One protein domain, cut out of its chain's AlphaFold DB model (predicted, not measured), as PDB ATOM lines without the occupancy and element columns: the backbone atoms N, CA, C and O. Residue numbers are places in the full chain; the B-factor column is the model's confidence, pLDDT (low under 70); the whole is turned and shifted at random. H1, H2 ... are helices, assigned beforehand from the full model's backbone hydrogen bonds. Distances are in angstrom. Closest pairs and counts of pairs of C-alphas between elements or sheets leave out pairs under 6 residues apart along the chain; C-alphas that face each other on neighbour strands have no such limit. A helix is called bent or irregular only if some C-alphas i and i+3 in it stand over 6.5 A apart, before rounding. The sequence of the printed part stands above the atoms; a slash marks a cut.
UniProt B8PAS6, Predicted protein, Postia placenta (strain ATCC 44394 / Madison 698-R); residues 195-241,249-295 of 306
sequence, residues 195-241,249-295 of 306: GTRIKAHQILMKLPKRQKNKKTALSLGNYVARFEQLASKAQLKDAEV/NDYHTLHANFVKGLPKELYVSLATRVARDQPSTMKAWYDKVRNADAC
ATOM      1  N   GLY A 195      43.443   3.667  60.523       65.31
ATOM      2  CA  GLY A 195      43.104   5.045  60.168       65.31
ATOM      3  C   GLY A 195      43.263   5.316  58.668       65.31
ATOM      4  O   GLY A 195      42.407   5.964  58.056       65.31
ATOM      5  N   THR A 196      44.305   4.765  58.033       76.38
ATOM      6  CA  THR A 196      44.487   4.854  56.574       76.38
ATOM      7  C   THR A 196      43.381   4.115  55.828       76.38
ATOM      8  O   THR A 196      42.847   4.652  54.851       76.38
ATOM      9  N   ARG A 197      42.974   2.936  56.312       78.06
ATOM     10  CA  ARG A 197      41.878   2.148  55.738       78.06
ATOM     11  C   ARG A 197      40.545   2.897  55.766       78.06
ATOM     12  O   ARG A 197      39.883   3.010  54.732       78.06
ATOM     13  N   ILE A 198      40.165   3.461  56.915       75.44
ATOM     14  CA  ILE A 198      38.920   4.234  57.070       75.44
ATOM     15  C   ILE A 198      38.936   5.470  56.176       75.44
ATOM     16  O   ILE A 198      37.972   5.725  55.448       75.44
ATOM     17  N   LYS A 199      40.035   6.233  56.192       82.00
ATOM     18  CA  LYS A 199      40.174   7.432  55.356       82.00
ATOM     19  C   LYS A 199      40.074   7.072  53.875       82.00
ATOM     20  O   LYS A 199      39.351   7.741  53.135       82.00
ATOM     21  N   ALA A 200      40.716   5.986  53.444       87.19
ATOM     22  CA  ALA A 200      40.610   5.490  52.076       87.19
ATOM     23  C   ALA A 200      39.168   5.109  51.712       87.19
ATOM     24  O   ALA A 200      38.670   5.560  50.680       87.19
ATOM     25  N   HIS A 201      38.464   4.384  52.588       85.81
ATOM     26  CA  HIS A 201      37.061   4.024  52.387       85.81
ATOM     27  C   HIS A 201      36.153   5.262  52.270       85.81
ATOM     28  O   HIS A 201      35.374   5.382  51.325       85.81
ATOM     29  N   GLN A 202      36.285   6.243  53.168       85.88
ATOM     30  CA  GLN A 202      35.489   7.476  53.115       85.88
ATOM     31  C   GLN A 202      35.740   8.291  51.838       85.88
ATOM     32  O   GLN A 202      34.802   8.853  51.260       85.88
ATOM     33  N   ILE A 203      36.997   8.379  51.388       90.12
ATOM     34  CA  ILE A 203      37.341   9.069  50.139       90.12
ATOM     35  C   ILE A 203      36.763   8.302  48.945       90.12
ATOM     36  O   ILE A 203      36.184   8.934  48.059       90.12
ATOM     37  N   LEU A 204      36.857   6.969  48.943       91.38
ATOM     38  CA  LEU A 204      36.298   6.100  47.909       91.38
ATOM     39  C   LEU A 204      34.787   6.314  47.748       91.38
ATOM     40  O   LEU A 204      34.318   6.530  46.633       91.38
ATOM     41  N   MET A 205      34.030   6.369  48.851       90.25
ATOM     42  CA  MET A 205      32.576   6.598  48.819       90.25
ATOM     43  C   MET A 205      32.188   7.988  48.286       90.25
ATOM     44  O   MET A 205      31.120   8.170  47.701       90.25
ATOM     45  N   LYS A 206      33.052   8.995  48.463       92.06
ATOM     46  CA  LYS A 206      32.812  10.371  47.992       92.06
ATOM     47  C   LYS A 206      33.327  10.618  46.569       92.06
ATOM     48  O   LYS A 206      32.935  11.614  45.952       92.06
ATOM     49  N   LEU A 207      34.182   9.742  46.038       92.69
ATOM     50  CA  LEU A 207      34.820   9.897  44.729       92.69
ATOM     51  C   LEU A 207      33.810  10.024  43.568       92.69
ATOM     52  O   LEU A 207      33.967  10.955  42.776       92.69
ATOM     53  N   PRO A 208      32.717   9.234  43.488       91.06
ATOM     54  CA  PRO A 208      31.731   9.361  42.409       91.06
ATOM     55  C   PRO A 208      31.043  10.728  42.372       91.06
ATOM     56  O   PRO A 208      30.802  11.293  41.307       91.06
ATOM     57  N   LYS A 209      30.757  11.308  43.547       89.31
ATOM     58  CA  LYS A 209      30.163  12.647  43.649       89.31
ATOM     59  C   LYS A 209      31.120  13.718  43.120       89.31
ATOM     60  O   LYS A 209      30.676  14.644  42.447       89.31
ATOM     61  N   ARG A 210      32.424  13.578  43.387       87.50
ATOM     62  CA  ARG A 210      33.466  14.474  42.853       87.50
ATOM     63  C   ARG A 210      33.614  14.340  41.340       87.50
ATOM     64  O   ARG A 210      33.788  15.350  40.669       87.50
ATOM     65  N   GLN A 211      33.473  13.125  40.816       88.69
ATOM     66  CA  GLN A 211      33.563  12.843  39.384       88.69
ATOM     67  C   GLN A 211      32.433  13.500  38.570       88.69
ATOM     68  O   GLN A 211      32.632  13.857  37.415       88.69
ATOM     69  N   LYS A 212      31.264  13.743  39.180       84.75
ATOM     70  CA  LYS A 212      30.150  14.480  38.549       84.75
ATOM     71  C   LYS A 212      30.362  15.995  38.487       84.75
ATOM     72  O   LYS A 212      29.658  16.680  37.746       84.75
ATOM     73  N   ASN A 213      31.297  16.541  39.263       84.62
ATOM     74  CA  ASN A 213      31.602  17.966  39.233       84.62
ATOM     75  C   ASN A 213      32.630  18.255  38.133       84.62
ATOM     76  O   ASN A 213      33.788  17.862  38.243       84.62
ATOM     77  N   LYS A 214      32.222  19.012  37.105       78.25
ATOM     78  CA  LYS A 214      33.046  19.344  35.930       78.25
ATOM     79  C   LYS A 214      34.393  20.000  36.268       78.25
ATOM     80  O   LYS A 214      35.334  19.828  35.508       78.25
ATOM     81  N   LYS A 215      34.510  20.725  37.390       82.19
ATOM     82  CA  LYS A 215      35.769  21.379  37.802       82.19
ATOM     83  C   LYS A 215      36.778  20.420  38.439       82.19
ATOM     84  O   LYS A 215      37.957  20.740  38.507       82.19
ATOM     85  N   THR A 216      36.316  19.281  38.954       82.50
ATOM     86  CA  THR A 216      37.135  18.319  39.713       82.50
ATOM     87  C   THR A 216      37.117  16.915  39.114       82.50
ATOM     88  O   THR A 216      37.641  15.987  39.730       82.50
ATOM     89  N   ALA A 217      36.465  16.742  37.962       88.19
ATOM     90  CA  ALA A 217      36.357  15.463  37.285       88.19
ATOM     91  C   ALA A 217      37.733  15.028  36.777       88.19
ATOM     92  O   ALA A 217      38.451  15.795  36.138       88.19
ATOM     93  N   LEU A 218      38.094  13.787  37.075       89.12
ATOM     94  CA  LEU A 218      39.311  13.167  36.569       89.12
ATOM     95  C   LEU A 218      39.062  12.653  35.146       89.12
ATOM     96  O   LEU A 218      37.930  12.295  34.808       89.12
ATOM     97  N   SER A 219      40.116  12.545  34.330       90.38
ATOM     98  CA  SER A 219      40.060  11.688  33.135       90.38
ATOM     99  C   SER A 219      39.690  10.254  33.538       90.38
ATOM    100  O   SER A 219      39.899   9.864  34.692       90.38
ATOM    101  N   LEU A 220      39.126   9.460  32.624       89.94
ATOM    102  CA  LEU A 220      38.660   8.109  32.963       89.94
ATOM    103  C   LEU A 220      39.820   7.224  33.441       89.94
ATOM    104  O   LEU A 220      39.681   6.584  34.482       89.94
ATOM    105  N   GLY A 221      40.984   7.272  32.782       88.38
ATOM    106  CA  GLY A 221      42.199   6.610  33.271       88.38
ATOM    107  C   GLY A 221      42.600   7.012  34.701       88.38
ATOM    108  O   GLY A 221      42.840   6.148  35.546       88.38
ATOM    109  N   ASN A 222      42.585   8.312  35.023       92.06
ATOM    110  CA  ASN A 222      42.919   8.802  36.369       92.06
ATOM    111  C   ASN A 222      41.848   8.451  37.413       92.06
ATOM    112  O   ASN A 222      42.168   8.223  38.581       92.06
ATOM    113  N   TYR A 223      40.577   8.403  37.010       93.12
ATOM    114  CA  TYR A 223      39.481   7.955  37.860       93.12
ATOM    115  C   TYR A 223      39.651   6.483  38.246       93.12
ATOM    116  O   TYR A 223      39.586   6.164  39.432       93.12
ATOM    117  N   VAL A 224      39.939   5.614  37.270       93.19
ATOM    118  CA  VAL A 224      40.195   4.181  37.485       93.19
ATOM    119  C   VAL A 224      41.383   3.972  38.427       93.19
ATOM    120  O   VAL A 224      41.225   3.338  39.468       93.19
ATOM    121  N   ALA A 225      42.534   4.592  38.139       93.19
ATOM    122  CA  ALA A 225      43.734   4.460  38.969       93.19
ATOM    123  C   ALA A 225      43.504   4.923  40.418       93.19
ATOM    124  O   ALA A 225      43.921   4.265  41.374       93.19
ATOM    125  N   ARG A 226      42.794   6.045  40.605       92.19
ATOM    126  CA  ARG A 226      42.487   6.560  41.943       92.19
ATOM    127  C   ARG A 226      41.485   5.683  42.688       92.19
ATOM    128  O   ARG A 226      41.595   5.558  43.907       92.19
ATOM    129  N   PHE A 227      40.520   5.096  41.985       93.88
ATOM    130  CA  PHE A 227      39.554   4.177  42.576       93.88
ATOM    131  C   PHE A 227      40.246   2.895  43.061       93.88
ATOM    132  O   PHE A 227      40.073   2.531  44.221       93.88
ATOM    133  N   GLU A 228      41.096   2.279  42.232       91.88
ATOM    134  CA  GLU A 228      41.902   1.099  42.591       91.88
ATOM    135  C   GLU A 228      42.815   1.354  43.786       91.88
ATOM    136  O   GLU A 228      42.828   0.585  44.747       91.88
ATOM    137  N   GLN A 229      43.537   2.478  43.778       90.62
ATOM    138  CA  GLN A 229      44.416   2.846  44.886       90.62
ATOM    139  C   GLN A 229      43.640   2.975  46.205       90.62
ATOM    140  O   GLN A 229      44.123   2.558  47.257       90.62
ATOM    141  N   LEU A 230      42.451   3.580  46.168       91.00
ATOM    142  CA  LEU A 230      41.614   3.762  47.351       91.00
ATOM    143  C   LEU A 230      40.959   2.453  47.804       91.00
ATOM    144  O   LEU A 230      40.888   2.226  49.006       91.00
ATOM    145  N   ALA A 231      40.525   1.591  46.882       89.50
ATOM    146  CA  ALA A 231      39.996   0.265  47.197       89.50
ATOM    147  C   ALA A 231      41.067  -0.622  47.853       89.50
ATOM    148  O   ALA A 231      40.823  -1.195  48.914       89.50
ATOM    149  N   SER A 232      42.285  -0.622  47.298       85.19
ATOM    150  CA  SER A 232      43.448  -1.322  47.852       85.19
ATOM    151  C   SER A 232      43.830  -0.794  49.240       85.19
ATOM    152  O   SER A 232      43.945  -1.573  50.183       85.19
ATOM    153  N   LYS A 233      43.930   0.534  49.419       83.50
ATOM    154  CA  LYS A 233      44.183   1.147  50.739       83.50
ATOM    155  C   LYS A 233      43.059   0.886  51.745       83.50
ATOM    156  O   LYS A 233      43.323   0.818  52.938       83.50
ATOM    157  N   ALA A 234      41.820   0.741  51.279       83.94
ATOM    158  CA  ALA A 234      40.674   0.358  52.102       83.94
ATOM    159  C   ALA A 234      40.613  -1.158  52.385       83.94
ATOM    160  O   ALA A 234      39.729  -1.597  53.130       83.94
ATOM    161  N   GLN A 235      41.551  -1.938  51.831       78.75
ATOM    162  CA  GLN A 235      41.612  -3.398  51.912       78.75
ATOM    163  C   GLN A 235      40.303  -4.071  51.461       78.75
ATOM    164  O   GLN A 235      39.891  -5.082  52.027       78.75
ATOM    165  N   LEU A 236      39.621  -3.485  50.471       82.56
ATOM    166  CA  LEU A 236      38.411  -4.061  49.888       82.56
ATOM    167  C   LEU A 236      38.809  -5.100  48.843       82.56
ATOM    168  O   LEU A 236      39.711  -4.859  48.037       82.56
ATOM    169  N   LYS A 237      38.159  -6.264  48.870       76.38
ATOM    170  CA  LYS A 237      38.486  -7.360  47.950       76.38
ATOM    171  C   LYS A 237      37.736  -7.220  46.623       76.38
ATOM    172  O   LYS A 237      36.520  -7.057  46.599       76.38
ATOM    173  N   ASP A 238      38.477  -7.377  45.527       63.75
ATOM    174  CA  ASP A 238      37.981  -7.272  44.144       63.75
ATOM    175  C   ASP A 238      37.345  -8.567  43.589       63.75
ATOM    176  O   ASP A 238      36.873  -8.576  42.447       63.75
ATOM    177  N   ALA A 239      37.378  -9.666  44.355       60.78
ATOM    178  CA  ALA A 239      37.056 -11.016  43.883       60.78
ATOM    179  C   ALA A 239      35.582 -11.415  44.080       60.78
ATOM    180  O   ALA A 239      34.952 -11.045  45.072       60.78
ATOM    181  N   GLU A 240      35.072 -12.230  43.151       59.44
ATOM    182  CA  GLU A 240      33.791 -12.935  43.276       59.44
ATOM    183  C   GLU A 240      33.842 -13.982  44.400       59.44
ATOM    184  O   GLU A 240      34.839 -14.683  44.593       59.44
ATOM    185  N   VAL A 241      32.747 -14.081  45.156       49.25
ATOM    186  CA  VAL A 241      32.569 -15.066  46.224       49.25
ATOM    187  C   VAL A 241      32.153 -16.397  45.610       49.25
ATOM    188  O   VAL A 241      31.048 -16.530  45.092       49.25
ATOM    189  N   ASN A 249      30.276  -8.701  50.389       57.75
ATOM    190  CA  ASN A 249      29.818  -7.310  50.284       57.75
ATOM    191  C   ASN A 249      30.770  -6.355  49.545       57.75
ATOM    192  O   ASN A 249      30.329  -5.304  49.074       57.75
ATOM    193  N   ASP A 250      32.053  -6.697  49.400       71.75
ATOM    194  CA  ASP A 250      33.043  -5.752  48.868       71.75
ATOM    195  C   ASP A 250      32.890  -5.546  47.356       71.75
ATOM    196  O   ASP A 250      32.817  -4.400  46.919       71.75
ATOM    197  N   TYR A 251      32.722  -6.611  46.560       81.06
ATOM    198  CA  TYR A 251      32.534  -6.496  45.105       81.06
ATOM    199  C   TYR A 251      31.314  -5.641  44.739       81.06
ATOM    200  O   TYR A 251      31.435  -4.666  43.998       81.06
ATOM    201  N   HIS A 252      30.135  -5.962  45.280       79.81
ATOM    202  CA  HIS A 252      28.911  -5.215  44.975       79.81
ATOM    203  C   HIS A 252      29.002  -3.759  45.436       79.81
ATOM    204  O   HIS A 252      28.562  -2.858  44.718       79.81
ATOM    205  N   THR A 253      29.634  -3.511  46.587       82.38
ATOM    206  CA  THR A 253      29.896  -2.157  47.085       82.38
ATOM    207  C   THR A 253      30.854  -1.401  46.166       82.38
ATOM    208  O   THR A 253      30.582  -0.252  45.806       82.38
ATOM    209  N   LEU A 254      31.958  -2.021  45.753       87.50
ATOM    210  CA  LEU A 254      32.934  -1.428  44.843       87.50
ATOM    211  C   LEU A 254      32.298  -1.132  43.486       87.50
ATOM    212  O   LEU A 254      32.379   0.002  43.021       87.50
ATOM    213  N   HIS A 255      31.587  -2.095  42.903       88.69
ATOM    214  CA  HIS A 255      30.923  -1.949  41.614       88.69
ATOM    215  C   HIS A 255      29.882  -0.828  41.651       88.69
ATOM    216  O   HIS A 255      29.956   0.112  40.858       88.69
ATOM    217  N   ALA A 256      28.960  -0.859  42.621       88.25
ATOM    218  CA  ALA A 256      27.903   0.142  42.748       88.25
ATOM    219  C   ALA A 256      28.454   1.560  42.949       88.25
ATOM    220  O   ALA A 256      27.859   2.527  42.470       88.25
ATOM    221  N   ASN A 257      29.579   1.715  43.650       90.94
ATOM    222  CA  ASN A 257      30.222   3.017  43.801       90.94
ATOM    223  C   ASN A 257      30.996   3.424  42.547       90.94
ATOM    224  O   ASN A 257      30.875   4.568  42.112       90.94
ATOM    225  N   PHE A 258      31.727   2.502  41.926       92.44
ATOM    226  CA  PHE A 258      32.515   2.766  40.727       92.44
ATOM    227  C   PHE A 258      31.648   3.281  39.576       92.44
ATOM    228  O   PHE A 258      31.930   4.351  39.027       92.44
ATOM    229  N   VAL A 259      30.546   2.587  39.266       91.19
ATOM    230  CA  VAL A 259      29.672   2.929  38.130       91.19
ATOM    231  C   VAL A 259      28.930   4.252  38.319       91.19
ATOM    232  O   VAL A 259      28.651   4.940  37.340       91.19
ATOM    233  N   LYS A 260      28.675   4.681  39.566       91.38
ATOM    234  CA  LYS A 260      28.051   5.988  39.863       91.38
ATOM    235  C   LYS A 260      28.890   7.177  39.397       91.38
ATOM    236  O   LYS A 260      28.333   8.270  39.253       91.38
ATOM    237  N   GLY A 261      30.202   6.998  39.241       89.38
ATOM    238  CA  GLY A 261      31.112   8.032  38.749       89.38
ATOM    239  C   GLY A 261      31.336   7.985  37.238       89.38
ATOM    240  O   GLY A 261      31.932   8.913  36.698       89.38
ATOM    241  N   LEU A 262      30.859   6.951  36.540       90.56
ATOM    242  CA  LEU A 262      31.025   6.843  35.093       90.56
ATOM    243  C   LEU A 262      30.003   7.716  34.342       90.56
ATOM    244  O   LEU A 262      28.873   7.892  34.811       90.56
ATOM    245  N   PRO A 263      30.355   8.232  33.147       87.88
ATOM    246  CA  PRO A 263      29.381   8.801  32.223       87.88
ATOM    247  C   PRO A 263      28.278   7.787  31.898       87.88
ATOM    248  O   PRO A 263      28.557   6.606  31.675       87.88
ATOM    249  N   LYS A 264      27.022   8.245  31.849       85.75
ATOM    250  CA  LYS A 264      25.850   7.373  31.674       85.75
ATOM    251  C   LYS A 264      25.937   6.574  30.375       85.75
ATOM    252  O   LYS A 264      25.683   5.373  30.370       85.75
ATOM    253  N   GLU A 265      26.334   7.231  29.294       85.50
ATOM    254  CA  GLU A 265      26.451   6.643  27.960       85.50
ATOM    255  C   GLU A 265      27.545   5.568  27.923       85.50
ATOM    256  O   GLU A 265      27.380   4.528  27.284       85.50
ATOM    257  N   LEU A 266      28.641   5.791  28.660       87.12
ATOM    258  CA  LEU A 266      29.725   4.822  28.789       87.12
ATOM    259  C   LEU A 266      29.259   3.583  29.553       87.12
ATOM    260  O   LEU A 266      29.466   2.469  29.082       87.12
ATOM    261  N   TYR A 267      28.601   3.763  30.700       87.25
ATOM    262  CA  TYR A 267      28.084   2.640  31.483       87.25
ATOM    263  C   TYR A 267      27.115   1.778  30.666       87.25
ATOM    264  O   TYR A 267      27.279   0.563  30.619       87.25
ATOM    265  N   VAL A 268      26.160   2.403  29.964       85.00
ATOM    266  CA  VAL A 268      25.199   1.685  29.112       85.00
ATOM    267  C   VAL A 268      25.924   0.868  28.040       85.00
ATOM    268  O   VAL A 268      25.648  -0.317  27.916       85.00
ATOM    269  N   SER A 269      26.896   1.453  27.331       84.56
ATOM    270  CA  SER A 269      27.696   0.759  26.303       84.56
ATOM    271  C   SER A 269      28.494  -0.437  26.841       84.56
ATOM    272  O   SER A 269      28.659  -1.452  26.160       84.56
ATOM    273  N   LEU A 270      29.001  -0.336  28.073       83.56
ATOM    274  CA  LEU A 270      29.764  -1.410  28.707       83.56
ATOM    275  C   LEU A 270      28.867  -2.528  29.258       83.56
ATOM    276  O   LEU A 270      29.284  -3.689  29.244       83.56
ATOM    277  N   ALA A 271      27.663  -2.179  29.721       79.38
ATOM    278  CA  ALA A 271      26.707  -3.093  30.344       79.38
ATOM    279  C   ALA A 271      25.839  -3.869  29.338       79.38
ATOM    280  O   ALA A 271      25.388  -4.961  29.660       79.38
ATOM    281  N   THR A 272      25.609  -3.348  28.129       74.44
ATOM    282  CA  THR A 272      24.749  -3.989  27.111       74.44
ATOM    283  C   THR A 272      25.465  -5.010  26.219       74.44
ATOM    284  O   THR A 272      24.853  -5.556  25.301       74.44
ATOM    285  N   ARG A 273      26.752  -5.300  26.461       66.06
ATOM    286  CA  ARG A 273      27.484  -6.351  25.730       66.06
ATOM    287  C   ARG A 273      27.032  -7.752  26.166       66.06
ATOM    288  O   ARG A 273      26.554  -7.924  27.281       66.06
ATOM    289  N   VAL A 274      27.181  -8.734  25.268       58.81
ATOM    290  CA  VAL A 274      26.765 -10.145  25.431       58.81
ATOM    291  C   VAL A 274      27.102 -10.669  26.833       58.81
ATOM    292  O   VAL A 274      28.195 -10.416  27.325       58.81
ATOM    293  N   ALA A 275      26.201 -11.441  27.455       59.44
ATOM    294  CA  ALA A 275      26.347 -11.933  28.834       59.44
ATOM    295  C   ALA A 275      27.683 -12.655  29.118       59.44
ATOM    296  O   ALA A 275      28.191 -12.584  30.231       59.44
ATOM    297  N   ARG A 276      28.292 -13.300  28.107       58.78
ATOM    298  CA  ARG A 276      29.627 -13.923  28.213       58.78
ATOM    299  C   ARG A 276      30.771 -12.922  28.415       58.78
ATOM    300  O   ARG A 276      31.787 -13.290  28.985       58.78
ATOM    301  N   ASP A 277      30.598 -11.680  27.975       67.62
ATOM    302  CA  ASP A 277      31.594 -10.615  28.094       67.62
ATOM    303  C   ASP A 277      31.350  -9.733  29.324       67.62
ATOM    304  O   ASP A 277      32.048  -8.730  29.505       67.62
ATOM    305  N   GLN A 278      30.331 -10.009  30.142       70.94
ATOM    306  CA  GLN A 278      30.015  -9.166  31.289       70.94
ATOM    307  C   GLN A 278      31.128  -9.278  32.345       70.94
ATOM    308  O   GLN A 278      31.536 -10.387  32.684       70.94
ATOM    309  N   PRO A 279      31.654  -8.157  32.873       74.69
ATOM    310  CA  PRO A 279      32.724  -8.231  33.856       74.69
ATOM    311  C   PRO A 279      32.196  -8.823  35.164       74.69
ATOM    312  O   PRO A 279      31.276  -8.269  35.767       74.69
ATOM    313  N   SER A 280      32.811  -9.919  35.599       77.62
ATOM    314  CA  SER A 280      32.524 -10.593  36.871       77.62
ATOM    315  C   SER A 280      33.408 -10.111  38.028       77.62
ATOM    316  O   SER A 280      33.152 -10.403  39.187       77.62
ATOM    317  N   THR A 281      34.455  -9.332  37.741       83.31
ATOM    318  CA  THR A 281      35.383  -8.796  38.752       83.31
ATOM    319  C   THR A 281      35.566  -7.294  38.596       83.31
ATOM    320  O   THR A 281      35.405  -6.744  37.501       83.31
ATOM    321  N   MET A 282      35.949  -6.611  39.681       88.69
ATOM    322  CA  MET A 282      36.266  -5.177  39.614       88.69
ATOM    323  C   MET A 282      37.418  -4.901  38.648       88.69
ATOM    324  O   MET A 282      37.346  -3.961  37.861       88.69
ATOM    325  N   LYS A 283      38.423  -5.782  38.619       88.12
ATOM    326  CA  LYS A 283      39.529  -5.711  37.661       88.12
ATOM    327  C   LYS A 283      39.042  -5.696  36.209       88.12
ATOM    328  O   LYS A 283      39.442  -4.829  35.439       88.12
ATOM    329  N   ALA A 284      38.118  -6.591  35.854       87.81
ATOM    330  CA  ALA A 284      37.545  -6.625  34.512       87.81
ATOM    331  C   ALA A 284      36.731  -5.352  34.186       87.81
ATOM    332  O   ALA A 284      36.740  -4.886  33.045       87.81
ATOM    333  N   TRP A 285      36.067  -4.746  35.179       90.19
ATOM    334  CA  TRP A 285      35.425  -3.435  35.023       90.19
ATOM    335  C   TRP A 285      36.435  -2.318  34.747       90.19
ATOM    336  O   TRP A 285      36.213  -1.506  33.845       90.19
ATOM    337  N   TYR A 286      37.545  -2.286  35.484       91.50
ATOM    338  CA  TYR A 286      38.610  -1.303  35.292       91.50
ATOM    339  C   TYR A 286      39.222  -1.393  33.892       91.50
ATOM    340  O   TYR A 286      39.304  -0.382  33.190       91.50
ATOM    341  N   ASP A 287      39.565  -2.602  33.447       89.56
ATOM    342  CA  ASP A 287      40.156  -2.841  32.127       89.56
ATOM    343  C   ASP A 287      39.219  -2.412  30.994       89.56
ATOM    344  O   ASP A 287      39.642  -1.748  30.045       89.56
ATOM    345  N   LYS A 288      37.917  -2.698  31.111       88.94
ATOM    346  CA  LYS A 288      36.928  -2.240  30.126       88.94
ATOM    347  C   LYS A 288      36.845  -0.720  30.021       88.94
ATOM    348  O   LYS A 288      36.756  -0.200  28.908       88.94
ATOM    349  N   VAL A 289      36.862  -0.008  31.149       90.00
ATOM    350  CA  VAL A 289      36.815   1.462  31.144       90.00
ATOM    351  C   VAL A 289      38.089   2.041  30.527       90.00
ATOM    352  O   VAL A 289      37.985   2.932  29.688       90.00
ATOM    353  N   ARG A 290      39.270   1.500  30.858       90.00
ATOM    354  CA  ARG A 290      40.547   1.915  30.245       90.00
ATOM    355  C   ARG A 290      40.561   1.692  28.733       90.00
ATOM    356  O   ARG A 290      40.934   2.590  27.986       90.00
ATOM    357  N   ASN A 291      40.103   0.527  28.279       87.50
ATOM    358  CA  ASN A 291      40.041   0.202  26.853       87.50
ATOM    359  C   ASN A 291      39.081   1.130  26.092       87.50
ATOM    360  O   ASN A 291      39.357   1.519  24.957       87.50
ATOM    361  N   ALA A 292      37.962   1.512  26.716       84.94
ATOM    362  CA  ALA A 292      37.028   2.472  26.138       84.94
ATOM    363  C   ALA A 292      37.613   3.893  26.063       84.94
ATOM    364  O   ALA A 292      37.367   4.581  25.071       84.94
ATOM    365  N   ASP A 293      38.390   4.312  27.068       83.75
ATOM    366  CA  ASP A 293      39.107   5.597  27.082       83.75
ATOM    367  C   ASP A 293      40.135   5.653  25.940       83.75
ATOM    368  O   ASP A 293      40.061   6.526  25.077       83.75
ATOM    369  N   ALA A 294      40.980   4.621  25.818       81.69
ATOM    370  CA  ALA A 294      41.979   4.512  24.752       81.69
ATOM    371  C   ALA A 294      41.361   4.507  23.338       81.69
ATOM    372  O   ALA A 294      41.860   5.165  22.423       81.69
ATOM    373  N   CYS A 295      40.233   3.812  23.140       76.81
ATOM    374  CA  CYS A 295      39.507   3.834  21.864       76.81
ATOM    375  C   CYS A 295      38.942   5.221  21.525       76.81
ATOM    376  O   CYS A 295      38.759   5.546  20.348       76.81
TER     377      CYS A 295
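What this domain is: This is residues 195 to 241 and 249 to 295 of the 306 residues of the protein "Predicted protein" of Postia placenta (strain ATCC 44394 / Madison 698-R) (UniProt B8PAS6). The helices form a flat slab in two rough layers, H1, H3 and H4 in one, H2 and H5 in the other, with H4 at one edge. Residues 272 to 277 stick out. The printed part has 94 residues with five named helices, H1 to H5 in order, and no named strand: all helix, compact, radius of gyration of the C-alphas 13.0 A, spans 41 by 37 by 18 A.

How they stand to each other: Start with H1, residues 195 to 211, which has a kink of 35 degrees near residue 205 and is irregular, C-alphas 205 and 208 being 7.0 A apart. It forms a hairpin with H2, residues 220 to 233, at a shallow tilt of 23 degrees, opposite ways; the closest C-alphas, of Ala 200 and Leu 230, are 5.1 A apart. H1 touches H3, residues 250 to 260, with residues 204 to 209 alone; the closest C-alphas, of Pro 208 and Lys 260, are 5.6 A apart. H4, residues 264 to 271, touches no helix. H5, residues 282 to 295, touches H2, the closest C-alphas, of Gly 221 and Arg 290, 5.8 A apart. Every O i to N i+4 pair is within hydrogen-bond range in H2, H4 and H5, with 11 of 13 in H1 and 6 of 7 in H3.

Where its parts are: Find C-alpha 195 at (43.104, 5.045, 60.168); H1 runs 24.2 A from there. H5 runs 20.2 A to C-alpha 295 at (39.507, 3.834, 21.864).

The domain as a whole: Residues 242 to 248 are cut out, C-alphas 241 and 249 being 9.2 A apart. Look for pLDDT under 70 at residues 195, 238 to 241, 249 and 273 to 277.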